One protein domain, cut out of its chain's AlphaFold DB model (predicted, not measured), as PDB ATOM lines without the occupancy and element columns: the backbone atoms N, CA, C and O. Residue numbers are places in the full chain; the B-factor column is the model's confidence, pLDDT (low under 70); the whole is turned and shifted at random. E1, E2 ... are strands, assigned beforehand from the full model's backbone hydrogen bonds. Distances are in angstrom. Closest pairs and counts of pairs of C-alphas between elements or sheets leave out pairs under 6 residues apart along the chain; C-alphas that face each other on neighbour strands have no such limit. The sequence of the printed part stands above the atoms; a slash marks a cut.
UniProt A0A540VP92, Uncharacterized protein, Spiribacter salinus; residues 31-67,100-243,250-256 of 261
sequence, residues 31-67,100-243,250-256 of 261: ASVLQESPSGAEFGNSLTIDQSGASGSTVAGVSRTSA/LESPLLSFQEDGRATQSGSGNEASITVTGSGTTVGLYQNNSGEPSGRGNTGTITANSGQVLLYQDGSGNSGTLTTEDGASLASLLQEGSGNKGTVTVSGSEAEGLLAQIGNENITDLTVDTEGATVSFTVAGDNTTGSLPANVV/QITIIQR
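AT A GLANCE: This is residues 31 to 67, 100 to 243 and 250 to 256 of the 261 residues of an uncharacterized protein of Spiribacter salinus (UniProt A0A540VP92). The chain is wound in stacked, flattened turns, a solenoid whose two walls are sheets face to face: E1, E5, E7, E9, E11, E13, E15 and E17 in one, E2, E6, E8, E10, E12, E14 and E16 in the other. E3 starts in the first wall beside E7, then turns out of it to pair with E4, a small flap over that wall's outside. The printed part has 188 residues with no named helix and 17 named strands, E1 to E17 in order, class all strand. The sheet with the flap is branched and mixed; the other runs E2 E6 E8 E10 E12 E14 E16, all parallel. The whole is compact, radius of gyration of the C-alphas 15.5 A, spanning 49 by 41 by 27 A.

HOW THE PARTS SIT: E1, residues 33 to 36, an edge strand, is parallel to E5, residues 113 to 116, with N 34 and O 113 at 2.8 A, within hydrogen-bond range. E2, residues 46 to 50, edge strand of the other sheet, is parallel to E6, residues 121 to 126, with N 48 and O 122 at 2.9 A. E3, residues 58 to 64, is staggered: residues 58 to 60 pair parallel with E7, residues 132 to 137, N 60 and O 133 at 2.9 A, and residues 61 to 64 antiparallel with E4, residues 105 to 108, N 106 and O 63 at 2.8 A. E3 and E5 lie on one side of E7, and E9, residues 158 to 164, on the other side, with N 134 and O 159 at 2.8 A. Parallel neighbours continue from E9 through E11, residues 180 to 186, E13, residues 202 to 208, and E15, residues 224 to 230, to E17, residues 250 to 255; N 160 and O 181 are 2.8 A apart. From E6 they continue through E8, residues 149 to 154, E10, residues 169 to 174, E12, residues 191 to 197, and E14, residues 213 to 219, to E16, residues 240 to 242; E14 and E16 have no N and O pair within hydrogen-bond range. The two sheets form a sandwich, two sheets face to face, and the parts of them that face each other are 9.2 A apart centre to centre.

IN THESE COORDINATES: E1 begins at C-alpha 33 (22.476, -52.364, 78.887). E3 spans 18.6 A, E9 20.0 A, E12 21.0 A and E15 19.8 A. E17 ends at C-alpha 255 (31.337, -81.232, 95.171).

THE WHOLE: The C-alphas farthest apart, of Gly 40 and Val 243, are 48.6 A apart. Cuts leave gaps of 15.1 A between C-alphas 67 and 100 and 12.3 A between C-alphas 243 and 250. The link E7 to E8 is long. Mean pLDDT of the printed part is 77.8; 49 residues are under 70, among them 236 to 243 and 250 to 256.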
ATOM      1  N   ALA A  31      19.312 -54.942  72.311       87.44
ATOM      2  CA  ALA A  31      20.258 -54.975  73.418       87.44
ATOM      3  C   ALA A  31      19.977 -53.809  74.372       87.44
ATOM      4  O   ALA A  31      20.003 -52.646  73.965       87.44
ATOM      5  N   SER A  32      19.726 -54.120  75.644       86.44
ATOM      6  CA  SER A  32      19.430 -53.129  76.680       86.44
ATOM      7  C   SER A  32      20.429 -53.282  77.824       86.44
ATOM      8  O   SER A  32      20.445 -54.304  78.506       86.44
ATOM      9  N   VAL A  33      21.294 -52.280  78.013       88.50
ATOM     10  CA  VAL A  33      22.476 -52.364  78.887       88.50
ATOM     11  C   VAL A  33      22.457 -51.274  79.960       88.50
ATOM     12  O   VAL A  33      22.041 -50.139  79.713       88.50
ATOM     13  N   LEU A  34      22.941 -51.617  81.152       87.50
ATOM     14  CA  LEU A  34      23.254 -50.705  82.246       87.50
ATOM     15  C   LEU A  34      24.706 -50.931  82.696       87.50
ATOM     16  O   LEU A  34      25.070 -52.025  83.120       87.50
ATOM     17  N   GLN A  35      25.540 -49.895  82.602       87.62
ATOM     18  CA  GLN A  35      26.892 -49.894  83.163       87.62
ATOM     19  C   GLN A  35      26.950 -48.875  84.301       87.62
ATOM     20  O   GLN A  35      26.714 -47.687  84.082       87.62
ATOM     21  N   GLU A  36      27.269 -49.339  85.504       87.00
ATOM     22  CA  GLU A  36      27.356 -48.514  86.708       87.00
ATOM     23  C   GLU A  36      28.707 -48.736  87.384       87.00
ATOM     24  O   GLU A  36      29.049 -49.858  87.749       87.00
ATOM     25  N   SER A  37      29.468 -47.658  87.573       84.00
ATOM     26  CA  SER A  37      30.723 -47.672  88.331       84.00
ATOM     27  C   SER A  37      30.632 -46.715  89.519       84.00
ATOM     28  O   SER A  37      30.035 -45.640  89.389       84.00
ATOM     29  N   PRO A  38      31.204 -47.074  90.684       80.81
ATOM     30  CA  PRO A  38      31.137 -46.241  91.877       80.81
ATOM     31  C   PRO A  38      31.915 -44.931  91.703       80.81
ATOM     32  O   PRO A  38      32.847 -44.819  90.901       80.81
ATOM     33  N   SER A  39      31.541 -43.915  92.484       79.31
ATOM     34  CA  SER A  39      32.246 -42.631  92.486       79.31
ATOM     35  C   SER A  39      33.698 -42.825  92.932       79.31
ATOM     36  O   SER A  39      33.945 -43.343  94.017       79.31
ATOM     37  N   GLY A  40      34.653 -42.411  92.094       76.19
ATOM     38  CA  GLY A  40      36.084 -42.595  92.354       76.19
ATOM     39  C   GLY A  40      36.684 -43.913  91.851       76.19
ATOM     40  O   GLY A  40      37.850 -44.164  92.138       76.19
ATOM     41  N   ALA A  41      35.944 -44.730  91.090       77.38
ATOM     42  CA  ALA A  41      36.503 -45.902  90.415       77.38
ATOM     43  C   ALA A  41      37.694 -45.535  89.504       77.38
ATOM     44  O   ALA A  41      37.579 -44.651  88.653       77.38
ATOM     45  N   GLU A  42      38.814 -46.251  89.641       77.88
ATOM     46  CA  GLU A  42      39.997 -46.074  88.779       77.88
ATOM     47  C   GLU A  42      39.774 -46.613  87.353       77.88
ATOM     48  O   GLU A  42      40.383 -46.127  86.399       77.88
ATOM     49  N   PHE A  43      38.870 -47.588  87.200       80.38
ATOM     50  CA  PHE A  43      38.557 -48.259  85.940       80.38
ATOM     51  C   PHE A  43      37.041 -48.349  85.728       80.38
ATOM     52  O   PHE A  43      36.301 -48.755  86.627       80.38
ATOM     53  N   GLY A  44      36.582 -47.996  84.525       83.88
ATOM     54  CA  GLY A  44      35.203 -48.232  84.091       83.88
ATOM     55  C   GLY A  44      34.959 -49.686  83.681       83.88
ATOM     56  O   GLY A  44      35.875 -50.509  83.694       83.88
ATOM     57  N   ASN A  45      33.722 -49.988  83.288       87.88
ATOM     58  CA  ASN A  45      33.333 -51.300  82.769       87.88
ATOM     59  C   ASN A  45      33.465 -51.355  81.235       87.88
ATOM     60  O   ASN A  45      33.245 -50.359  80.543       87.88
ATOM     61  N   SER A  46      33.806 -52.527  80.703       90.69
ATOM     62  CA  SER A  46      33.964 -52.816  79.276       90.69
ATOM     63  C   SER A  46      32.982 -53.907  78.851       90.69
ATOM     64  O   SER A  46      32.899 -54.959  79.488       90.69
ATOM     65  N   LEU A  47      32.241 -53.663  77.770       90.25
ATOM     66  CA  LEU A  47      31.311 -54.621  77.177       90.25
ATOM     67  C   LEU A  47      31.380 -54.535  75.652       90.25
ATOM     68  O   LEU A  47      31.161 -53.468  75.079       90.25
ATOM     69  N   THR A  48      31.628 -55.669  75.003       92.25
ATOM     70  CA  THR A  48      31.499 -55.828  73.548       92.25
ATOM     71  C   THR A  48      30.300 -56.721  73.244       92.25
ATOM     72  O   THR A  48      30.156 -57.781  73.849       92.25
ATOM     73  N   ILE A  49      29.446 -56.297  72.308       89.06
ATOM     74  CA  ILE A  49      28.309 -57.079  71.804       89.06
ATOM     75  C   ILE A  49      28.419 -57.155  70.280       89.06
ATOM     76  O   ILE A  49      28.348 -56.126  69.607       89.06
ATOM     77  N   ASP A  50      28.545 -58.366  69.741       91.00
ATOM     78  CA  ASP A  50      28.439 -58.651  68.311       91.00
ATOM     79  C   ASP A  50      27.161 -59.458  68.023       91.00
ATOM     80  O   ASP A  50      26.998 -60.595  68.461       91.00
ATOM     81  N   GLN A  51      26.239 -58.844  67.280       85.19
ATOM     82  CA  GLN A  51      25.004 -59.453  66.766       85.19
ATOM     83  C   GLN A  51      24.991 -59.468  65.222       85.19
ATOM     84  O   GLN A  51      23.932 -59.559  64.599       85.19
ATOM     85  N   SER A  52      26.156 -59.350  64.574       84.38
ATOM     86  CA  SER A  52      26.277 -59.236  63.113       84.38
ATOM     87  C   SER A  52      25.879 -60.501  62.345       84.38
ATOM     88  O   SER A  52      25.588 -60.413  61.153       84.38
ATOM     89  N   GLY A  53      25.805 -61.653  63.022       84.38
ATOM     90  CA  GLY A  53      25.231 -62.897  62.503       84.38
ATOM     91  C   GLY A  53      23.827 -63.224  63.032       84.38
ATOM     92  O   GLY A  53      23.310 -64.292  62.718       84.38
ATOM     93  N   ALA A  54      23.215 -62.366  63.856       87.25
ATOM     94  CA  ALA A  54      21.969 -62.670  64.563       87.25
ATOM     95  C   ALA A  54      20.708 -62.132  63.869       87.25
ATOM     96  O   ALA A  54      20.753 -61.107  63.192       87.25
ATOM     97  N   SER A  55      19.564 -62.777  64.102       88.31
ATOM     98  CA  SER A  55      18.208 -62.297  63.798       88.31
ATOM     99  C   SER A  55      17.315 -62.450  65.032       88.31
ATOM    100  O   SER A  55      17.393 -63.466  65.724       88.31
ATOM    101  N   GLY A  56      16.441 -61.480  65.307       86.69
ATOM    102  CA  GLY A  56      15.466 -61.549  66.405       86.69
ATOM    103  C   GLY A  56      16.051 -61.831  67.797       86.69
ATOM    104  O   GLY A  56      15.349 -62.393  68.631       86.69
ATOM    105  N   SER A  57      17.335 -61.538  68.030       88.50
ATOM    106  CA  SER A  57      18.040 -61.913  69.264       88.50
ATOM    107  C   SER A  57      18.100 -60.759  70.266       88.50
ATOM    108  O   SER A  57      18.262 -59.602  69.874       88.50
ATOM    109  N   THR A  58      18.016 -61.064  71.561       90.12
ATOM    110  CA  THR A  58      17.902 -60.064  72.635       90.12
ATOM    111  C   THR A  58      19.012 -60.217  73.673       90.12
ATOM    112  O   THR A  58      19.245 -61.310  74.176       90.12
ATOM    113  N   VAL A  59      19.667 -59.113  74.045       89.12
ATOM    114  CA  VAL A  59      20.516 -59.027  75.248       89.12
ATOM    115  C   VAL A  59      19.732 -58.305  76.348       89.12
ATOM    116  O   VAL A  59      19.404 -57.123  76.194       89.12
ATOM    117  N   ALA A  60      19.415 -59.023  77.428       86.75
ATOM    118  CA  ALA A  60      18.491 -58.612  78.488       86.75
ATOM    119  C   ALA A  60      19.082 -58.785  79.899       86.75
ATOM    120  O   ALA A  60      20.154 -59.362  80.098       86.75
ATOM    121  N   GLY A  61      18.362 -58.261  80.892       84.31
ATOM    122  CA  GLY A  61      18.672 -58.475  82.302       84.31
ATOM    123  C   GLY A  61      18.478 -59.926  82.733       84.31
ATOM    124  O   GLY A  61      17.688 -60.673  82.157       84.31
ATOM    125  N   VAL A  62      19.201 -60.307  83.780       88.88
ATOM    126  CA  VAL A  62      19.160 -61.632  84.400       88.88
ATOM    127  C   VAL A  62      19.175 -61.471  85.914       88.88
ATOM    128  O   VAL A  62      19.870 -60.607  86.453       88.88
ATOM    129  N   SER A  63      18.400 -62.300  86.602       85.31
ATOM    130  CA  SER A  63      18.372 -62.383  88.060       85.31
ATOM    131  C   SER A  63      18.304 -63.824  88.528       85.31
ATOM    132  O   SER A  63      17.841 -64.708  87.814       85.31
ATOM    133  N   ARG A  64      18.730 -64.043  89.768       82.19
ATOM    134  CA  ARG A  64      18.530 -65.293  90.490       82.19
ATOM    135  C   ARG A  64      17.041 -65.564  90.744       82.19
ATOM    136  O   ARG A  64      16.299 -64.640  91.070       82.19
ATOM    137  N   THR A  65      16.627 -66.823  90.615       71.44
ATOM    138  CA  THR A  65      15.228 -67.271  90.773       71.44
ATOM    139  C   THR A  65      14.819 -67.597  92.210       71.44
ATOM    140  O   THR A  65      13.651 -67.419  92.550       71.44
ATOM    141  N   SER A  66      15.747 -68.044  93.064       60.53
ATOM    142  CA  SER A  66      15.497 -68.305  94.491       60.53
ATOM    143  C   SER A  66      16.197 -67.294  95.402       60.53
ATOM    144  O   SER A  66      17.237 -66.732  95.055       60.53
ATOM    145  N   ALA A  67      15.648 -67.093  96.600       47.69
ATOM    146  CA  ALA A  67      16.401 -66.508  97.702       47.69
ATOM    147  C   ALA A  67      17.269 -67.594  98.363       47.69
ATOM    148  O   ALA A  67      16.833 -68.734  98.469       47.69
ATOM    149  N   LEU A 100      16.195 -80.276  89.588       49.16
ATOM    150  CA  LEU A 100      15.902 -78.912  89.154       49.16
ATOM    151  C   LEU A 100      14.657 -78.947  88.268       49.16
ATOM    152  O   LEU A 100      14.767 -79.097  87.055       49.16
ATOM    153  N   GLU A 101      13.485 -78.770  88.878       47.03
ATOM    154  CA  GLU A 101      12.253 -78.387  88.171       47.03
ATOM    155  C   GLU A 101      12.245 -76.883  87.807       47.03
ATOM    156  O   GLU A 101      11.261 -76.360  87.284       47.03
ATOM    157  N   SER A 102      13.313 -76.136  88.117       55.97
ATOM    158  CA  SER A 102      13.448 -74.705  87.813       55.97
ATOM    159  C   SER A 102      14.919 -74.281  87.655       55.97
ATOM    160  O   SER A 102      15.761 -74.727  88.439       55.97
ATOM    161  N   PRO A 103      15.252 -73.410  86.680       62.84
ATOM    162  CA  PRO A 103      16.616 -72.925  86.466       62.84
ATOM    163  C   PRO A 103      17.063 -71.957  87.574       62.84
ATOM    164  O   PRO A 103      16.248 -71.227  88.140       62.84
ATOM    165  N   LEU A 104      18.372 -71.910  87.857       68.94
ATOM    166  CA  LEU A 104      18.982 -71.057  88.901       68.94
ATOM    167  C   LEU A 104      18.938 -69.549  88.591       68.94
ATOM    168  O   LEU A 104      19.046 -68.713  89.491       68.94
ATOM    169  N   LEU A 105      18.813 -69.210  87.310       78.50
ATOM    170  CA  LEU A 105      18.763 -67.854  86.780       78.50
ATOM    171  C   LEU A 105      17.543 -67.723  85.864       78.50
ATOM    172  O   LEU A 105      17.189 -68.663  85.156       78.50
ATOM    173  N   SER A 106      16.924 -66.546  85.852       85.31
ATOM    174  CA  SER A 106      15.854 -66.181  84.925       85.31
ATOM    175  C   SER A 106      16.171 -64.866  84.232       85.31
ATOM    176  O   SER A 106      16.764 -63.956  84.820       85.31
ATOM    177  N   PHE A 107      15.699 -64.729  82.997       84.50
ATOM    178  CA  PHE A 107      15.640 -63.431  82.343       84.50
ATOM    179  C   PHE A 107      14.701 -62.483  83.091       84.50
ATOM    180  O   PHE A 107      13.748 -62.892  83.757       84.50
ATOM    181  N   GLN A 108      14.985 -61.195  82.963       85.56
ATOM    182  CA  GLN A 108      14.078 -60.121  83.325       85.56
ATOM    183  C   GLN A 108      13.507 -59.552  82.027       85.56
ATOM    184  O   GLN A 108      14.237 -58.895  81.287       85.56
ATOM    185  N   GLU A 109      12.220 -59.789  81.764       66.94
ATOM    186  CA  GLU A 109      11.542 -59.408  80.508       66.94
ATOM    187  C   GLU A 109      11.705 -57.915  80.150       66.94
ATOM    188  O   GLU A 109      11.917 -57.572  78.989       66.94
ATOM    189  N   ASP A 110      11.697 -57.031  81.157       73.50
ATOM    190  CA  ASP A 110      11.946 -55.582  81.020       73.50
ATOM    191  C   ASP A 110      13.342 -55.147  81.535       73.50
ATOM    192  O   ASP A 110      13.642 -53.954  81.664       73.50
ATOM    193  N   GLY A 111      14.200 -56.101  81.906       78.62
ATOM    194  CA  GLY A 111      15.472 -55.844  82.581       78.62
ATOM    195  C   GLY A 111      16.633 -55.534  81.640       78.62
ATOM    196  O   GLY A 111      16.647 -55.891  80.461       78.62
ATOM    197  N   ARG A 112      17.667 -54.892  82.193       87.00
ATOM    198  CA  ARG A 112      18.902 -54.536  81.480       87.00
ATOM    199  C   ARG A 112      20.035 -55.490  81.835       87.00
ATOM    200  O   ARG A 112      20.250 -55.770  83.014       87.00
ATOM    201  N   ALA A 113      20.795 -55.927  80.834       89.19
ATOM    202  CA  ALA A 113      22.082 -56.578  81.061       89.19
ATOM    203  C   ALA A 113      22.980 -55.598  81.829       89.19
ATOM    204  O   ALA A 113      23.102 -54.436  81.435       89.19
ATOM    205  N   THR A 114      23.542 -56.028  82.957       89.19
ATOM    206  CA  THR A 114      24.090 -55.108  83.964       89.19
ATOM    207  C   THR A 114      25.546 -55.422  84.290       89.19
ATOM    208  O   THR A 114      25.888 -56.542  84.655       89.19
ATOM    209  N   GLN A 115      26.404 -54.406  84.227       88.56
ATOM    210  CA  GLN A 115      27.741 -54.441  84.821       88.56
ATOM    211  C   GLN A 115      27.793 -53.402  85.936       88.56
ATOM    212  O   GLN A 115      27.773 -52.200  85.656       88.56
ATOM    213  N   SER A 116      27.856 -53.864  87.185       86.62
ATOM    214  CA  SER A 116      27.895 -53.002  88.370       86.62
ATOM    215  C   SER A 116      29.243 -53.135  89.071       86.62
ATOM    216  O   SER A 116      29.753 -54.243  89.210       86.62
ATOM    217  N   GLY A 117      29.843 -52.016  89.475       84.25
ATOM    218  CA  GLY A 117      31.195 -51.963  90.035       84.25
ATOM    219  C   GLY A 117      32.234 -51.429  89.043       84.25
ATOM    220  O   GLY A 117      31.903 -50.730  88.082       84.25
ATOM    221  N   SER A 118      33.510 -51.704  89.302       85.31
ATOM    222  CA  SER A 118      34.645 -51.210  88.509       85.31
ATOM    223  C   SER A 118      35.436 -52.335  87.849       85.31
ATOM    224  O   SER A 118      35.663 -53.375  88.469       85.31
ATOM    225  N   GLY A 119      35.932 -52.086  86.635       86.50
ATOM    226  CA  GLY A 119      36.859 -52.973  85.930       86.50
ATOM    227  C   GLY A 119      36.246 -54.257  85.365       86.50
ATOM    228  O   GLY A 119      37.003 -55.148  84.993       86.50
ATOM    229  N   ASN A 120      34.918 -54.380  85.299       90.38
ATOM    230  CA  ASN A 120      34.278 -55.555  84.706       90.38
ATOM    231  C   ASN A 120      34.496 -55.589  83.192       90.38
ATOM    232  O   ASN A 120      34.341 -54.569  82.522       90.38
ATOM    233  N   GLU A 121      34.810 -56.762  82.648       93.69
ATOM    234  CA  GLU A 121      35.100 -56.958  81.227       93.69
ATOM    235  C   GLU A 121      34.260 -58.106  80.670       93.69
ATOM    236  O   GLU A 121      34.341 -59.232  81.160       93.69
ATOM    237  N   ALA A 122      33.455 -57.833  79.641       93.62
ATOM    238  CA  ALA A 122      32.615 -58.849  79.021       93.62
ATOM    239  C   ALA A 122      32.603 -58.798  77.487       93.62
ATOM    240  O   ALA A 122      32.594 -57.725  76.875       93.62
ATOM    241  N   SER A 123      32.534 -59.979  76.869       94.62
ATOM    242  CA  SER A 123      32.356 -60.160  75.427       94.62
ATOM    243  C   SER A 123      31.170 -61.082  75.145       94.62
ATOM    244  O   SER A 123      31.130 -62.214  75.630       94.62
ATOM    245  N   ILE A 124      30.225 -60.600  74.335       92.25
ATOM    246  CA  ILE A 124      29.029 -61.321  73.888       92.25
ATOM    247  C   ILE A 124      29.042 -61.409  72.358       92.25
ATOM    248  O   ILE A 124      29.084 -60.377  71.689       92.25
ATOM    249  N   THR A 125      28.915 -62.619  71.810       92.25
ATOM    250  CA  THR A 125      28.785 -62.862  70.361       92.25
ATOM    251  C   THR A 125      27.566 -63.743  70.074       92.25
ATOM    252  O   THR A 125      27.374 -64.775  70.714       92.25
ATOM    253  N   VAL A 126      26.719 -63.349  69.118       88.44
ATOM    254  CA  VAL A 126      25.439 -64.018  68.820       88.44
ATOM    255  C   VAL A 126      25.273 -64.211  67.306       88.44
ATOM    256  O   VAL A 126      25.315 -63.244  66.544       88.44
ATOM    257  N   THR A 127      25.068 -65.457  66.865       85.88
ATOM    258  CA  THR A 127      25.077 -65.859  65.440       85.88
ATOM    259  C   THR A 127      23.946 -66.828  65.040       85.88
ATOM    260  O   THR A 127      24.183 -68.014  64.834       85.88
ATOM    261  N   GLY A 128      22.707 -66.352  64.906       80.50
ATOM    262  CA  GLY A 128      21.551 -67.170  64.498       80.50
ATOM    263  C   GLY A 128      20.211 -66.530  64.880       80.50
ATOM    264  O   GLY A 128      20.143 -65.313  65.042       80.50
ATOM    265  N   SER A 129      19.127 -67.303  64.988       83.06
ATOM    266  CA  SER A 129      17.776 -66.767  65.227       83.06
ATOM    267  C   SER A 129      17.264 -66.955  66.657       83.06
ATOM    268  O   SER A 129      17.250 -68.074  67.158       83.06
ATOM    269  N   GLY A 130      16.715 -65.891  67.251       83.81
ATOM    270  CA  GLY A 130      15.871 -65.978  68.452       83.81
ATOM    271  C   GLY A 130      16.602 -66.244  69.771       83.81
ATOM    272  O   GLY A 130      15.977 -66.705  70.717       83.81
ATOM    273  N   THR A 131      17.906 -65.965  69.853       88.69
ATOM    274  CA  THR A 131      18.679 -66.172  71.088       88.69
ATOM    275  C   THR A 131      18.436 -65.053  72.100       88.69
ATOM    276  O   THR A 131      18.580 -63.874  71.764       88.69
ATOM    277  N   THR A 132      18.180 -65.419  73.358       89.00
ATOM    278  CA  THR A 132      18.216 -64.490  74.500       89.00
ATOM    279  C   THR A 132      19.504 -64.684  75.306       89.00
ATOM    280  O   THR A 132      19.855 -65.807  75.676       89.00
ATOM    281  N   VAL A 133      20.215 -63.586  75.575       90.94
ATOM    282  CA  VAL A 133      21.459 -63.543  76.362       90.94
ATOM    283  C   VAL A 133      21.239 -62.742  77.639       90.94
ATOM    284  O   VAL A 133      20.733 -61.621  77.588       90.94
ATOM    285  N   GLY A 134      21.643 -63.306  78.776       83.62
ATOM    286  CA  GLY A 134      21.538 -62.700  80.097       83.62
ATOM    287  C   GLY A 134      22.923 -62.507  80.689       83.62
ATOM    288  O   GLY A 134      23.673 -63.470  80.838       83.62
ATOM    289  N   LEU A 135      23.265 -61.263  81.027       75.25
ATOM    290  CA  LEU A 135      24.562 -60.919  81.606       75.25
ATOM    291  C   LEU A 135      24.389 -60.047  82.855       75.25
ATOM    292  O   LEU A 135      23.906 -58.915  82.771       75.25
ATOM    293  N   TYR A 136      24.857 -60.558  83.991       69.19
ATOM    294  CA  TYR A 136      25.222 -59.764  85.159       69.19
ATOM    295  C   TYR A 136      26.625 -60.137  85.619       69.19
ATOM    296  O   TYR A 136      26.947 -61.323  85.735       69.19
ATOM    297  N   GLN A 137      27.419 -59.122  85.956       64.44
ATOM    298  CA  GLN A 137      28.617 -59.289  86.777       64.44
ATOM    299  C   GLN A 137      28.778 -58.100  87.734       64.44
ATOM    300  O   GLN A 137      28.479 -56.948  87.400       64.44
ATOM    301  N   ASN A 138      29.232 -58.433  88.936       60.72
ATOM    302  CA  ASN A 138      29.311 -57.591  90.123       60.72
ATOM    303  C   ASN A 138      30.645 -56.844  90.252       60.72
ATOM    304  O   ASN A 138      31.540 -56.996  89.429       60.72
ATOM    305  N   ASN A 139      30.788 -56.088  91.332       73.56
ATOM    306  CA  ASN A 139      32.004 -56.000  92.129       73.56
ATOM    307  C   ASN A 139      31.582 -55.327  93.437       73.56
ATOM    308  O   ASN A 139      31.465 -54.103  93.470       73.56
ATOM    309  N   SER A 140      31.274 -56.124  94.471       67.00
ATOM    310  CA  SER A 140      30.314 -55.834  95.565       67.00
ATOM    311  C   SER A 140      30.608 -54.662  96.522       67.00
ATOM    312  O   SER A 140      29.979 -54.552  97.573       67.00
ATOM    313  N   GLY A 141      31.494 -53.736  96.151       62.69
ATOM    314  CA  GLY A 141      31.513 -52.372  96.692       62.69
ATOM    315  C   GLY A 141      32.877 -51.676  96.698       62.69
ATOM    316  O   GLY A 141      32.930 -50.463  96.875       62.69
ATOM    317  N   GLU A 142      33.975 -52.419  96.522       56.47
ATOM    318  CA  GLU A 142      35.259 -52.051  97.140       56.47
ATOM    319  C   GLU A 142      36.397 -51.648  96.172       56.47
ATOM    320  O   GLU A 142      36.519 -52.197  95.072       56.47
ATOM    321  N   PRO A 143      37.303 -50.734  96.592       51.19
ATOM    322  CA  PRO A 143      38.241 -50.015  95.719       51.19
ATOM    323  C   PRO A 143      39.471 -50.824  95.273       51.19
ATOM    324  O   PRO A 143      40.344 -50.291  94.593       51.19
ATOM    325  N   SER A 144      39.561 -52.102  95.644       57.53
ATOM    326  CA  SER A 144      40.554 -53.047  95.116       57.53
ATOM    327  C   SER A 144      39.930 -54.364  94.639       57.53
ATOM    328  O   SER A 144      40.650 -55.345  94.443       57.53
ATOM    329  N   GLY A 145      38.600 -54.406  94.479       61.53
ATOM    330  CA  GLY A 145      37.903 -55.547  93.892       61.53
ATOM    331  C   GLY A 145      38.391 -55.777  92.463       61.53
ATOM    332  O   GLY A 145      38.366 -54.868  91.634       61.53
ATOM    333  N   ARG A 146      38.879 -56.987  92.172       81.31
ATOM    334  CA  ARG A 146      39.291 -57.347  90.810       81.31
ATOM    335  C   ARG A 146      38.059 -57.386  89.916       81.31
ATOM    336  O   ARG A 146      37.047 -57.948  90.316       81.31
ATOM    337  N   GLY A 147      38.156 -56.827  88.713       88.81
ATOM    338  CA  GLY A 147      37.127 -56.961  87.681       88.81
ATOM    339  C   GLY A 147      36.676 -58.409  87.497       88.81
ATOM    340  O   GLY A 147      37.507 -59.318  87.508       88.81
ATOM    341  N   ASN A 148      35.374 -58.614  87.334       93.44
ATOM    342  CA  ASN A 148      34.834 -59.882  86.865       93.44
ATOM    343  C   ASN A 148      34.973 -59.961  85.333       93.44
ATOM    344  O   ASN A 148      34.786 -58.959  84.636       93.44
ATOM    345  N   THR A 149      35.303 -61.143  84.804       96.12
ATOM    346  CA  THR A 149      35.529 -61.369  83.365       96.12
ATOM    347  C   THR A 149      34.524 -62.369  82.806       96.12
ATOM    348  O   THR A 149      34.436 -63.495  83.296       96.12
ATOM    349  N   GLY A 150      33.747 -61.966  81.797       96.12
ATOM    350  CA  GLY A 150      32.682 -62.771  81.186       96.12
ATOM    351  C   GLY A 150      32.871 -62.984  79.682       96.12
ATOM    352  O   GLY A 150      33.062 -62.035  78.929       96.12
ATOM    353  N   THR A 151      32.773 -64.224  79.212       96.25
ATOM    354  CA  THR A 151      32.717 -64.548  77.774       96.25
ATOM    355  C   THR A 151      31.467 -65.372  77.500       96.25
ATOM    356  O   THR A 151      31.260 -66.379  78.169       96.25
ATOM    357  N   ILE A 152      30.634 -64.966  76.538       78.94
ATOM    358  CA  ILE A 152      29.452 -65.729  76.106       78.94
ATOM    359  C   ILE A 152      29.393 -65.752  74.577       78.94
ATOM    360  O   ILE A 152      29.483 -64.702  73.936       78.94
ATOM    361  N   THR A 153      29.218 -66.921  73.963       81.56
ATOM    362  CA  THR A 153      28.960 -67.032  72.513       81.56
ATOM    363  C   THR A 153      27.929 -68.117  72.208       81.56
ATOM    364  O   THR A 153      28.000 -69.198  72.781       81.56
ATOM    365  N   ALA A 154      26.941 -67.836  71.348       71.56
ATOM    366  CA  ALA A 154      25.816 -68.756  71.147       71.56
ATOM    367  C   ALA A 154      25.143 -68.692  69.766       71.56
ATOM    368  O   ALA A 154      25.033 -67.601  69.198       71.56
ATOM    369  N   ASN A 155      24.555 -69.820  69.327       72.12
ATOM    370  CA  ASN A 155      23.148 -69.922  68.876       72.12
ATOM    371  C   ASN A 155      22.656 -71.398  68.823       72.12
ATOM    372  O   ASN A 155      23.379 -72.283  68.390       72.12
ATOM    373  N   SER A 156      21.424 -71.750  69.202       70.50
ATOM    374  CA  SER A 156      20.265 -70.914  69.541       70.50
ATOM    375  C   SER A 156      19.276 -71.668  70.447       70.50
ATOM    376  O   SER A 156      18.777 -72.708  70.041       70.50
ATOM    377  N   GLY A 157      18.873 -71.189  71.616       76.44
ATOM    378  CA  GLY A 157      19.570 -70.227  72.456       76.44
ATOM    379  C   GLY A 157      18.785 -69.924  73.729       76.44
ATOM    380  O   GLY A 157      17.715 -69.331  73.654       76.44
ATOM    381  N   GLN A 158      19.377 -70.200  74.889       73.81
ATOM    382  CA  GLN A 158      19.322 -69.309  76.055       73.81
ATOM    383  C   GLN A 158      20.698 -69.367  76.714       73.81
ATOM    384  O   GLN A 158      21.209 -70.460  76.933       73.81
ATOM    385  N   VAL A 159      21.321 -68.231  77.024       74.69
ATOM    386  CA  VAL A 159      22.644 -68.225  77.675       74.69
ATOM    387  C   VAL A 159      22.708 -67.175  78.782       74.69
ATOM    388  O   VAL A 159      22.480 -65.991  78.540       74.69
ATOM    389  N   LEU A 160      22.985 -67.625  80.006       70.75
ATOM    390  CA  LEU A 160      22.830 -66.890  81.262       70.75
ATOM    391  C   LEU A 160      24.142 -66.862  82.057       70.75
ATOM    392  O   LEU A 160      24.722 -67.896  82.373       70.75
ATOM    393  N   LEU A 161      24.574 -65.676  82.469       66.81
ATOM    394  CA  LEU A 161      25.689 -65.467  83.391       66.81
ATOM    395  C   LEU A 161      25.217 -64.621  84.572       66.81
ATOM    396  O   LEU A 161      24.583 -63.585  84.358       66.81
ATOM    397  N   TYR A 162      25.593 -64.993  85.796       79.44
ATOM    398  CA  TYR A 162      25.422 -64.123  86.959       79.44
ATOM    399  C   TYR A 162      26.600 -64.272  87.940       79.44
ATOM    400  O   TYR A 162      26.660 -65.249  88.678       79.44
ATOM    401  N   GLN A 163      27.558 -63.339  87.974       74.50
ATOM    402  CA  GLN A 163      28.692 -63.415  88.918       74.50
ATOM    403  C   GLN A 163      28.614 -62.375  90.038       74.50
ATOM    404  O   GLN A 163      28.933 -61.209  89.811       74.50
ATOM    405  N   ASP A 164      28.245 -62.808  91.245       90.25
ATOM    406  CA  ASP A 164      28.107 -62.006  92.466       90.25
ATOM    407  C   ASP A 164      29.341 -62.141  93.375       90.25
ATOM    408  O   ASP A 164      29.359 -62.809  94.409       90.25
ATOM    409  N   GLY A 165      30.419 -61.470  92.980       90.12
ATOM    410  CA  GLY A 165      31.547 -61.197  93.869       90.12
ATOM    411  C   GLY A 165      32.639 -60.421  93.157       90.12
ATOM    412  O   GLY A 165      32.315 -59.492  92.416       90.12
ATOM    413  N   SER A 166      33.909 -60.784  93.361       91.81
ATOM    414  CA  SER A 166      35.036 -60.097  92.716       91.81
ATOM    415  C   SER A 166      36.106 -61.039  92.168       91.81
ATOM    416  O   SER A 166      36.431 -62.063  92.767       91.81
ATOM    417  N   GLY A 167      36.688 -60.685  91.023       92.50
ATOM    418  CA  GLY A 167      37.716 -61.482  90.352       92.50
ATOM    419  C   GLY A 167      37.240 -62.833  89.815       92.50
ATOM    420  O   GLY A 167      38.073 -63.715  89.610       92.50
ATOM    421  N   ASN A 168      35.935 -63.012  89.615       94.62
ATOM    422  CA  ASN A 168      35.358 -64.204  89.008       94.62
ATOM    423  C   ASN A 168      35.587 -64.208  87.487       94.62
ATOM    424  O   ASN A 168      35.633 -63.165  86.833       94.62
ATOM    425  N   SER A 169      35.736 -65.397  86.906       96.31
ATOM    426  CA  SER A 169      36.030 -65.605  85.487       96.31
ATOM    427  C   SER A 169      35.115 -66.690  84.924       96.31
ATOM    428  O   SER A 169      35.186 -67.847  85.336       96.31
ATOM    429  N   GLY A 170      34.226 -66.297  84.013       96.19
ATOM    430  CA  GLY A 170      33.140 -67.134  83.509       96.19
ATOM    431  C   GLY A 170      33.142 -67.188  81.989       96.19
ATOM    432  O   GLY A 170      33.201 -66.150  81.329       96.19
ATOM    433  N   THR A 171      33.074 -68.393  81.434       95.69
ATOM    434  CA  THR A 171      32.953 -68.626  79.988       95.69
ATOM    435  C   THR A 171      31.743 -69.509  79.701       95.69
ATOM    436  O   THR A 171      31.600 -70.558  80.318       95.69
ATOM    437  N   LEU A 172      30.894 -69.102  78.758       92.06
ATOM    438  CA  LEU A 172      29.775 -69.875  78.215       92.06
ATOM    439  C   LEU A 172      29.917 -69.988  76.690       92.06
ATOM    440  O   LEU A 172      30.137 -68.966  76.035       92.06
ATOM    441  N   THR A 173      29.690 -71.168  76.110       81.75
ATOM    442  CA  THR A 173      29.623 -71.329  74.642       81.75
ATOM    443  C   THR A 173      28.598 -72.392  74.226       81.75
ATOM    444  O   THR A 173      28.620 -73.486  74.793       81.75
ATOM    445  N   THR A 174      27.721 -72.112  73.244       72.88
ATOM    446  CA  THR A 174      26.654 -73.055  72.814       72.88
ATOM    447  C   THR A 174      26.317 -73.054  71.306       72.88
ATOM    448  O   THR A 174      26.057 -71.991  70.742       72.88
ATOM    449  N   GLU A 175      26.196 -74.231  70.682       74.94
ATOM    450  CA  GLU A 175      25.877 -74.456  69.246       74.94
ATOM    451  C   GLU A 175      25.073 -75.781  69.077       74.94
ATOM    452  O   GLU A 175      24.849 -76.494  70.052       74.94
ATOM    453  N   ASP A 176      24.656 -76.249  67.894       67.94
ATOM    454  CA  ASP A 176      23.646 -75.645  67.011       67.94
ATOM    455  C   ASP A 176      22.248 -75.953  67.600       67.94
ATOM    456  O   ASP A 176      21.808 -77.106  67.617       67.94
ATOM    457  N   GLY A 177      21.521 -74.935  68.070       61.28
ATOM    458  CA  GLY A 177      20.116 -75.099  68.496       61.28
ATOM    459  C   GLY A 177      19.854 -75.486  69.966       61.28
ATOM    460  O   GLY A 177      18.768 -75.974  70.261       61.28
ATOM    461  N   ALA A 178      20.821 -75.312  70.877       59.75
ATOM    462  CA  ALA A 178      20.673 -75.634  72.305       59.75
ATOM    463  C   ALA A 178      20.001 -74.524  73.147       59.75
ATOM    464  O   ALA A 178      20.248 -73.331  72.952       59.75
ATOM    465  N   SER A 179      19.204 -74.941  74.135       66.69
ATOM    466  CA  SER A 179      18.177 -74.125  74.807       66.69
ATOM    467  C   SER A 179      18.540 -73.625  76.210       66.69
ATOM    468  O   SER A 179      17.749 -72.876  76.779       66.69
ATOM    469  N   LEU A 180      19.710 -73.980  76.762       65.00
ATOM    470  CA  LEU A 180      20.252 -73.384  77.993       65.00
ATOM    471  C   LEU A 180      21.781 -73.539  78.108       65.00
ATOM    472  O   LEU A 180      22.316 -74.644  78.055       65.00
ATOM    473  N   ALA A 181      22.470 -72.458  78.473       73.06
ATOM    474  CA  ALA A 181      23.614 -72.535  79.382       73.06
ATOM    475  C   ALA A 181      23.487 -71.485  80.493       73.06
ATOM    476  O   ALA A 181      22.937 -70.407  80.274       73.06
ATOM    477  N   SER A 182      23.993 -71.792  81.685       69.62
ATOM    478  CA  SER A 182      23.870 -70.960  82.881       69.62
ATOM    479  C   SER A 182      25.095 -71.102  83.788       69.62
ATOM    480  O   SER A 182      25.360 -72.200  84.275       69.62
ATOM    481  N   LEU A 183      25.800 -70.004  84.086       72.25
ATOM    482  CA  LEU A 183      26.864 -69.972  85.103       72.25
ATOM    483  C   LEU A 183      26.625 -68.872  86.148       72.25
ATOM    484  O   LEU A 183      26.731 -67.679  85.856       72.25
ATOM    485  N   LEU A 184      26.329 -69.302  87.377       71.62
ATOM    486  CA  LEU A 184      26.221 -68.476  88.586       71.62
ATOM    487  C   LEU A 184      27.519 -68.596  89.402       71.62
ATOM    488  O   LEU A 184      27.950 -69.712  89.681       71.62
ATOM    489  N   GLN A 185      28.152 -67.500  89.824       68.62
ATOM    490  CA  GLN A 185      29.324 -67.583  90.717       68.62
ATOM    491  C   GLN A 185      29.273 -66.523  91.815       68.62
ATOM    492  O   GLN A 185      29.305 -65.331  91.525       68.62
ATOM    493  N   GLU A 186      29.225 -66.966  93.067       87.69
ATOM    494  CA  GLU A 186      29.115 -66.136  94.265       87.69
ATOM    495  C   GLU A 186      30.388 -66.233  95.106       87.69
ATOM    496  O   GLU A 186      30.921 -67.326  95.299       87.69
ATOM    497  N   GLY A 187      30.862 -65.106  95.635       87.19
ATOM    498  CA  GLY A 187      32.174 -65.020  96.289       87.19
ATOM    499  C   GLY A 187      33.284 -64.651  95.302       87.19
ATOM    500  O   GLY A 187      33.002 -64.143  94.217       87.19
ATOM    501  N   SER A 188      34.553 -64.809  95.685       90.38
ATOM    502  CA  SER A 188      35.679 -64.215  94.945       90.38
ATOM    503  C   SER A 188      36.645 -65.218  94.319       90.38
ATOM    504  O   SER A 188      36.977 -66.245  94.902       90.38
ATOM    505  N   GLY A 189      37.178 -64.871  93.146       91.12
ATOM    506  CA  GLY A 189      38.219 -65.647  92.465       91.12
ATOM    507  C   GLY A 189      37.750 -66.967  91.844       91.12
ATOM    508  O   GLY A 189      38.592 -67.794  91.497       91.12
ATOM    509  N   ASN A 190      36.440 -67.189  91.707       90.62
ATOM    510  CA  ASN A 190      35.900 -68.398  91.091       90.62
ATOM    511  C   ASN A 190      36.142 -68.392  89.575       90.62
ATOM    512  O   ASN A 190      35.981 -67.371  88.905       90.62
ATOM    513  N   LYS A 191      36.491 -69.546  89.009       94.38
ATOM    514  CA  LYS A 191      36.723 -69.733  87.580       94.38
ATOM    515  C   LYS A 191      35.930 -70.926  87.063       94.38
ATOM    516  O   LYS A 191      36.114 -72.042  87.548       94.38
ATOM    517  N   GLY A 192      35.133 -70.703  86.021       91.31
ATOM    518  CA  GLY A 192      34.435 -71.799  85.367       91.31
ATOM    519  C   GLY A 192      34.070 -71.579  83.908       91.31
ATOM    520  O   GLY A 192      33.878 -70.455  83.438       91.31
ATOM    521  N   THR A 193      33.978 -72.703  83.210       92.38
ATOM    522  CA  THR A 193      33.576 -72.811  81.806       92.38
ATOM    523  C   THR A 193      32.326 -73.678  81.713       92.38
ATOM    524  O   THR A 193      32.259 -74.715  82.366       92.38
ATOM    525  N   VAL A 194      31.360 -73.296  80.878       89.44
ATOM    526  CA  VAL A 194      30.218 -74.135  80.495       89.44
ATOM    527  C   VAL A 194      30.141 -74.204  78.970       89.44
ATOM    528  O   VAL A 194      30.021 -73.177  78.303       89.44
ATOM    529  N   THR A 195      30.205 -75.412  78.414       88.69
ATOM    530  CA  THR A 195      30.070 -75.674  76.967       88.69
ATOM    531  C   THR A 195      28.857 -76.570  76.725       88.69
ATOM    532  O   THR A 195      28.763 -77.593  77.402       88.69
ATOM    533  N   VAL A 196      27.942 -76.221  75.803       73.81
ATOM    534  CA  VAL A 196      26.694 -76.995  75.584       73.81
ATOM    535  C   VAL A 196      26.312 -77.186  74.106       73.81
ATOM    536  O   VAL A 196      26.188 -76.212  73.363       73.81
ATOM    537  N   SER A 197      26.041 -78.442  73.725       72.56
ATOM    538  CA  SER A 197      25.462 -78.882  72.439       72.56
ATOM    539  C   SER A 197      24.675 -80.202  72.604       72.56
ATOM    540  O   SER A 197      25.057 -81.054  73.401       72.56
ATOM    541  N   GLY A 198      23.562 -80.475  71.910       70.06
ATOM    542  CA  GLY A 198      22.743 -79.673  70.979       70.06
ATOM    543  C   GLY A 198      21.259 -80.112  71.044       70.06
ATOM    544  O   GLY A 198      20.911 -80.846  71.969       70.06
ATOM    545  N   SER A 199      20.410 -79.653  70.104       62.97
ATOM    546  CA  SER A 199      18.966 -79.978  69.874       62.97
ATOM    547  C   SER A 199      17.947 -79.865  71.028       62.97
ATOM    548  O   SER A 199      16.768 -79.705  70.734       62.97
ATOM    549  N   GLU A 200      18.370 -79.893  72.292       67.25
ATOM    550  CA  GLU A 200      17.732 -79.243  73.456       67.25
ATOM    551  C   GLU A 200      18.649 -79.265  74.708       67.25
ATOM    552  O   GLU A 200      18.179 -79.131  75.830       67.25
ATOM    553  N   ALA A 201      19.968 -79.446  74.545       67.62
ATOM    554  CA  ALA A 201      20.900 -79.598  75.668       67.62
ATOM    555  C   ALA A 201      20.962 -78.369  76.602       67.62
ATOM    556  O   ALA A 201      20.939 -77.219  76.147       67.62
ATOM    557  N   GLU A 202      21.089 -78.643  77.906       66.00
ATOM    558  CA  GLU A 202      21.049 -77.654  78.987       66.00
ATOM    559  C   GLU A 202      22.243 -77.798  79.953       66.00
ATOM    560  O   GLU A 202      22.423 -78.848  80.579       66.00
ATOM    561  N   GLY A 203      23.042 -76.739  80.134       72.50
ATOM    562  CA  GLY A 203      24.207 -76.761  81.038       72.50
ATOM    563  C   GLY A 203      24.160 -75.724  82.159       72.50
ATOM    564  O   GLY A 203      24.306 -74.534  81.898       72.50
ATOM    565  N   LEU A 204      24.033 -76.168  83.413       65.25
ATOM    566  CA  LEU A 204      24.117 -75.332  84.618       65.25
ATOM    567  C   LEU A 204      25.389 -75.636  85.423       65.25
ATOM    568  O   LEU A 204      25.610 -76.771  85.840       65.25
ATOM    569  N   LEU A 205      26.172 -74.610  85.748       72.56
ATOM    570  CA  LEU A 205      27.194 -74.677  86.798       72.56
ATOM    571  C   LEU A 205      26.977 -73.525  87.790       72.56
ATOM    572  O   LEU A 205      26.686 -72.394  87.400       72.56
ATOM    573  N   ALA A 206      27.115 -73.812  89.082       72.19
ATOM    574  CA  ALA A 206      27.112 -72.810  90.140       72.19
ATOM    575  C   ALA A 206      28.303 -73.008  91.085       72.19
ATOM    576  O   ALA A 206      28.627 -74.139  91.453       72.19
ATOM    577  N   GLN A 207      28.964 -71.924  91.492       67.56
ATOM    578  CA  GLN A 207      30.066 -71.992  92.459       67.56
ATOM    579  C   GLN A 207      29.877 -70.949  93.559       67.56
ATOM    580  O   GLN A 207      29.795 -69.757  93.270       67.56
ATOM    581  N   ILE A 208      29.784 -71.415  94.804       78.00
ATOM    582  CA  ILE A 208      29.490 -70.605  95.990       78.00
ATOM    583  C   ILE A 208      30.641 -70.774  96.985       78.00
ATOM    584  O   ILE A 208      30.872 -71.871  97.503       78.00
ATOM    585  N   GLY A 209      31.355 -69.677  97.235       80.25
ATOM    586  CA  GLY A 209      32.600 -69.638  98.004       80.25
ATOM    587  C   GLY A 209      33.716 -68.998  97.182       80.25
ATOM    588  O   GLY A 209      33.446 -68.217  96.274       80.25
ATOM    589  N   ASN A 210      34.975 -69.276  97.503       85.38
ATOM    590  CA  ASN A 210      36.112 -68.558  96.929       85.38
ATOM    591  C   ASN A 210      37.117 -69.487  96.246       85.38
ATOM    592  O   ASN A 210      37.365 -70.602  96.694       85.38
ATOM    593  N   GLU A 211      37.766 -68.982  95.196       88.50
ATOM    594  CA  GLU A 211      38.904 -69.635  94.530       88.50
ATOM    595  C   GLU A 211      38.585 -71.048  93.994       88.50
ATOM    596  O   GLU A 211      39.460 -71.909  93.897       88.50
ATOM    597  N   ASN A 212      37.320 -71.293  93.629       83.94
ATOM    598  CA  ASN A 212      36.887 -72.549  93.024       83.94
ATOM    599  C   ASN A 212      37.184 -72.566  91.523       83.94
ATOM    600  O   ASN A 212      36.914 -71.595  90.824       83.94
ATOM    601  N   ILE A 213      37.696 -73.682  91.008       89.69
ATOM    602  CA  ILE A 213      38.042 -73.861  89.594       89.69
ATOM    603  C   ILE A 213      37.352 -75.125  89.079       89.69
ATOM    604  O   ILE A 213      37.662 -76.230  89.534       89.69
ATOM    605  N   THR A 214      36.393 -74.989  88.158       85.00
ATOM    606  CA  THR A 214      35.632 -76.129  87.609       85.00
ATOM    607  C   THR A 214      35.065 -75.828  86.227       85.00
ATOM    608  O   THR A 214      34.459 -74.781  86.027       85.00
ATOM    609  N   ASP A 215      35.185 -76.786  85.309       87.12
ATOM    610  CA  ASP A 215      34.591 -76.717  83.974       87.12
ATOM    611  C   ASP A 215      33.499 -77.791  83.803       87.12
ATOM    612  O   ASP A 215      33.646 -78.931  84.261       87.12
ATOM    613  N   LEU A 216      32.419 -77.423  83.113       84.12
ATOM    614  CA  LEU A 216      31.301 -78.274  82.720       84.12
ATOM    615  C   LEU A 216      31.212 -78.347  81.187       84.12
ATOM    616  O   LEU A 216      31.151 -77.324  80.503       84.12
ATOM    617  N   THR A 217      31.128 -79.565  80.659       85.56
ATOM    618  CA  THR A 217      30.858 -79.821  79.239       85.56
ATOM    619  C   THR A 217      29.641 -80.724  79.126       85.56
ATOM    620  O   THR A 217      29.617 -81.800  79.724       85.56
ATOM    621  N   VAL A 218      28.654 -80.293  78.344       78.25
ATOM    622  CA  VAL A 218      27.445 -81.050  78.016       78.25
ATOM    623  C   VAL A 218      27.414 -81.242  76.502       78.25
ATOM    624  O   VAL A 218      27.110 -80.314  75.760       78.25
ATOM    625  N   ASP A 219      27.763 -82.445  76.052       75.31
ATOM    626  CA  ASP A 219      27.761 -82.842  74.637       75.31
ATOM    627  C   ASP A 219      26.867 -84.078  74.471       75.31
ATOM    628  O   ASP A 219      27.323 -85.202  74.250       75.31
ATOM    629  N   THR A 220      25.573 -83.916  74.760       65.50
ATOM    630  CA  THR A 220      24.584 -85.000  74.697       65.50
ATOM    631  C   THR A 220      23.177 -84.441  74.482       65.50
ATOM    632  O   THR A 220      22.688 -83.622  75.258       65.50
ATOM    633  N   GLU A 221      22.507 -84.933  73.439       71.62
ATOM    634  CA  GLU A 221      21.116 -84.616  73.103       71.62
ATOM    635  C   GLU A 221      20.153 -84.968  74.255       71.62
ATOM    636  O   GLU A 221      20.140 -86.097  74.750       71.62
ATOM    637  N   GLY A 222      19.343 -83.989  74.677       63.69
ATOM    638  CA  GLY A 222      18.319 -84.150  75.718       63.69
ATOM    639  C   GLY A 222      18.840 -84.318  77.153       63.69
ATOM    640  O   GLY A 222      18.095 -84.802  78.008       63.69
ATOM    641  N   ALA A 223      20.099 -83.961  77.428       66.75
ATOM    642  CA  ALA A 223      20.671 -83.996  78.774       66.75
ATOM    643  C   ALA A 223      20.568 -82.632  79.487       66.75
ATOM    644  O   ALA A 223      21.042 -81.618  78.970       66.75
ATOM    645  N   THR A 224      20.041 -82.649  80.716       72.75
ATOM    646  CA  THR A 224      20.118 -81.530  81.671       72.75
ATOM    647  C   THR A 224      21.163 -81.854  82.730       72.75
ATOM    648  O   THR A 224      20.987 -82.783  83.529       72.75
ATOM    649  N   VAL A 225      22.250 -81.080  82.765       72.94
ATOM    650  CA  VAL A 225      23.333 -81.261  83.742       72.94
ATOM    651  C   VAL A 225      23.427 -80.051  84.659       72.94
ATOM    652  O   VAL A 225      23.518 -78.915  84.194       72.94
ATOM    653  N   SER A 226      23.450 -80.312  85.966       74.81
ATOM    654  CA  SER A 226      23.725 -79.313  86.993       74.81
ATOM    655  C   SER A 226      24.912 -79.734  87.847       74.81
ATOM    656  O   SER A 226      24.940 -80.828  88.420       74.81
ATOM    657  N   PHE A 227      25.898 -78.851  87.940       73.88
ATOM    658  CA  PHE A 227      27.058 -79.021  88.800       73.88
ATOM    659  C   PHE A 227      27.101 -77.883  89.822       73.88
ATOM    660  O   PHE A 227      27.025 -76.712  89.452       73.88
ATOM    661  N   THR A 228      27.278 -78.213  91.101       77.75
ATOM    662  CA  THR A 228      27.432 -77.214  92.167       77.75
ATOM    663  C   THR A 228      28.693 -77.469  92.978       77.75
ATOM    664  O   THR A 228      28.881 -78.544  93.553       77.75
ATOM    665  N   VAL A 229      29.528 -76.435  93.085       73.31
ATOM    666  CA  VAL A 229      30.598 -76.358  94.080       73.31
ATOM    667  C   VAL A 229      30.123 -75.516  95.256       73.31
ATOM    668  O   VAL A 229      29.730 -74.364  95.071       73.31
ATOM    669  N   ALA A 230      30.219 -76.071  96.463       76.94
ATOM    670  CA  ALA A 230      30.025 -75.331  97.706       76.94
ATOM    671  C   ALA A 230      31.268 -75.476  98.596       76.94
ATOM    672  O   ALA A 230      31.588 -76.581  99.047       76.94
ATOM    673  N   GLY A 231      31.964 -74.365  98.841       75.25
ATOM    674  CA  GLY A 231      33.200 -74.306  99.625       75.25
ATOM    675  C   GLY A 231      34.267 -73.421  98.982       75.25
ATOM    676  O   GLY A 231      34.008 -72.753  97.986       75.25
ATOM    677  N   ASP A 232      35.470 -73.431  99.551       81.25
ATOM    678  CA  ASP A 232      36.611 -72.657  99.056       81.25
ATOM    679  C   ASP A 232      37.709 -73.563  98.467       81.25
ATOM    680  O   ASP A 232      37.838 -74.731  98.846       81.25
ATOM    681  N   ASN A 233      38.564 -72.992  97.610       84.00
ATOM    682  CA  ASN A 233      39.823 -73.584  97.136       84.00
ATOM    683  C   ASN A 233      39.672 -74.927  96.385       84.00
ATOM    684  O   ASN A 233      40.622 -75.714  96.287       84.00
ATOM    685  N   THR A 234      38.492 -75.225  95.828       78.75
ATOM    686  CA  THR A 234      38.309 -76.468  95.068       78.75
ATOM    687  C   THR A 234      38.979 -76.380  93.694       78.75
ATOM    688  O   THR A 234      38.779 -75.440  92.929       78.75
ATOM    689  N   THR A 235      39.786 -77.385  93.351       73.00
ATOM    690  CA  THR A 235      40.443 -77.483  92.040       73.00
ATOM    691  C   THR A 235      39.993 -78.756  91.330       73.00
ATOM    692  O   THR A 235      40.535 -79.846  91.524       73.00
ATOM    693  N   GLY A 236      38.955 -78.623  90.505       60.59
ATOM    694  CA  GLY A 236      38.410 -79.699  89.683       60.59
ATOM    695  C   GLY A 236      39.335 -80.053  88.521       60.59
ATOM    696  O   GLY A 236      39.090 -79.656  87.390       60.59
ATOM    697  N   SER A 237      40.396 -80.829  88.775       47.00
ATOM    698  CA  SER A 237      41.265 -81.372  87.709       47.00
ATOM    699  C   SER A 237      40.586 -82.463  86.863       47.00
ATOM    700  O   SER A 237      41.177 -82.943  85.893       47.00
ATOM    701  N   LEU A 238      39.382 -82.889  87.240       49.31
ATOM    702  CA  LEU A 238      38.532 -83.764  86.449       49.31
ATOM    703  C   LEU A 238      37.361 -82.916  85.946       49.31
ATOM    704  O   LEU A 238      36.559 -82.493  86.780       49.31
ATOM    705  N   PRO A 239      37.236 -82.658  84.629       53.69
ATOM    706  CA  PRO A 239      35.990 -82.119  84.110       53.69
ATOM    707  C   PRO A 239      34.875 -83.111  84.433       53.69
ATOM    708  O   PRO A 239      35.063 -84.329  84.305       53.69
ATOM    709  N   ALA A 240      33.702 -82.598  84.796       54.03
ATOM    710  CA  ALA A 240      32.481 -83.389  84.799       54.03
ATOM    711  C   ALA A 240      32.083 -83.667  83.343       54.03
ATOM    712  O   ALA A 240      31.180 -83.040  82.799       54.03
ATOM    713  N   ASN A 241      32.820 -84.565  82.684       51.66
ATOM    714  CA  ASN A 241      32.528 -84.991  81.325       51.66
ATOM    715  C   ASN A 241      31.356 -85.973  81.368       51.66
ATOM    716  O   ASN A 241      31.534 -87.189  81.484       51.66
ATOM    717  N   VAL A 242      30.153 -85.410  81.355       54.00
ATOM    718  CA  VAL A 242      28.903 -86.153  81.403       54.00
ATOM    719  C   VAL A 242      28.579 -86.644  79.996       54.00
ATOM    720  O   VAL A 242      27.913 -85.973  79.217       54.00
ATOM    721  N   VAL A 243      29.069 -87.843  79.679       54.16
ATOM    722  CA  VAL A 243      28.711 -88.571  78.457       54.16
ATOM    723  C   VAL A 243      27.576 -89.535  78.793       54.16
ATOM    724  O   VAL A 243      27.818 -90.598  79.368       54.16
ATOM    725  N   GLN A 250      18.183 -86.315  84.388       63.03
ATOM    726  CA  GLN A 250      18.867 -85.227  85.067       63.03
ATOM    727  C   GLN A 250      20.109 -85.741  85.787       63.03
ATOM    728  O   GLN A 250      20.062 -86.771  86.463       63.03
ATOM    729  N   ILE A 251      21.216 -85.012  85.658       62.56
ATOM    730  CA  ILE A 251      22.477 -85.347  86.319       62.56
ATOM    731  C   ILE A 251      22.879 -84.181  87.217       62.56
ATOM    732  O   ILE A 251      23.262 -83.115  86.741       62.56
ATOM    733  N   THR A 252      22.784 -84.416  88.526       63.56
ATOM    734  CA  THR A 252      23.146 -83.464  89.580       63.56
ATOM    735  C   THR A 252      24.432 -83.929  90.253       63.56
ATOM    736  O   THR A 252      24.478 -85.019  90.826       63.56
ATOM    737  N   ILE A 253      25.480 -83.104  90.203       64.50
ATOM    738  CA  ILE A 253      26.776 -83.382  90.834       64.50
ATOM    739  C   ILE A 253      27.075 -82.280  91.855       64.50
ATOM    740  O   ILE A 253      27.082 -81.097  91.521       64.50
ATOM    741  N   ILE A 254      27.338 -82.670  93.104       62.38
ATOM    742  CA  ILE A 254      27.676 -81.748  94.194       62.38
ATOM    743  C   ILE A 254      29.078 -82.080  94.695       62.38
ATOM    744  O   ILE A 254      29.319 -83.182  95.187       62.38
ATOM    745  N   GLN A 255      29.993 -81.113  94.614       61.84
ATOM    746  CA  GLN A 255      31.337 -81.232  95.171       61.84
ATOM    747  C   GLN A 255      31.474 -80.365  96.427       61.84
ATOM    748  O   GLN A 255      31.141 -79.179  96.425       61.84
ATOM    749  N   ARG A 256      31.993 -80.967  97.503       64.50
ATOM    750  CA  ARG A 256      32.319 -80.302  98.773       64.50
ATOM    751  C   ARG A 256      33.755 -80.654  99.177       64.50
ATOM    752  O   ARG A 256      34.151 -81.808  98.989       64.50
TER     753      ARG A 256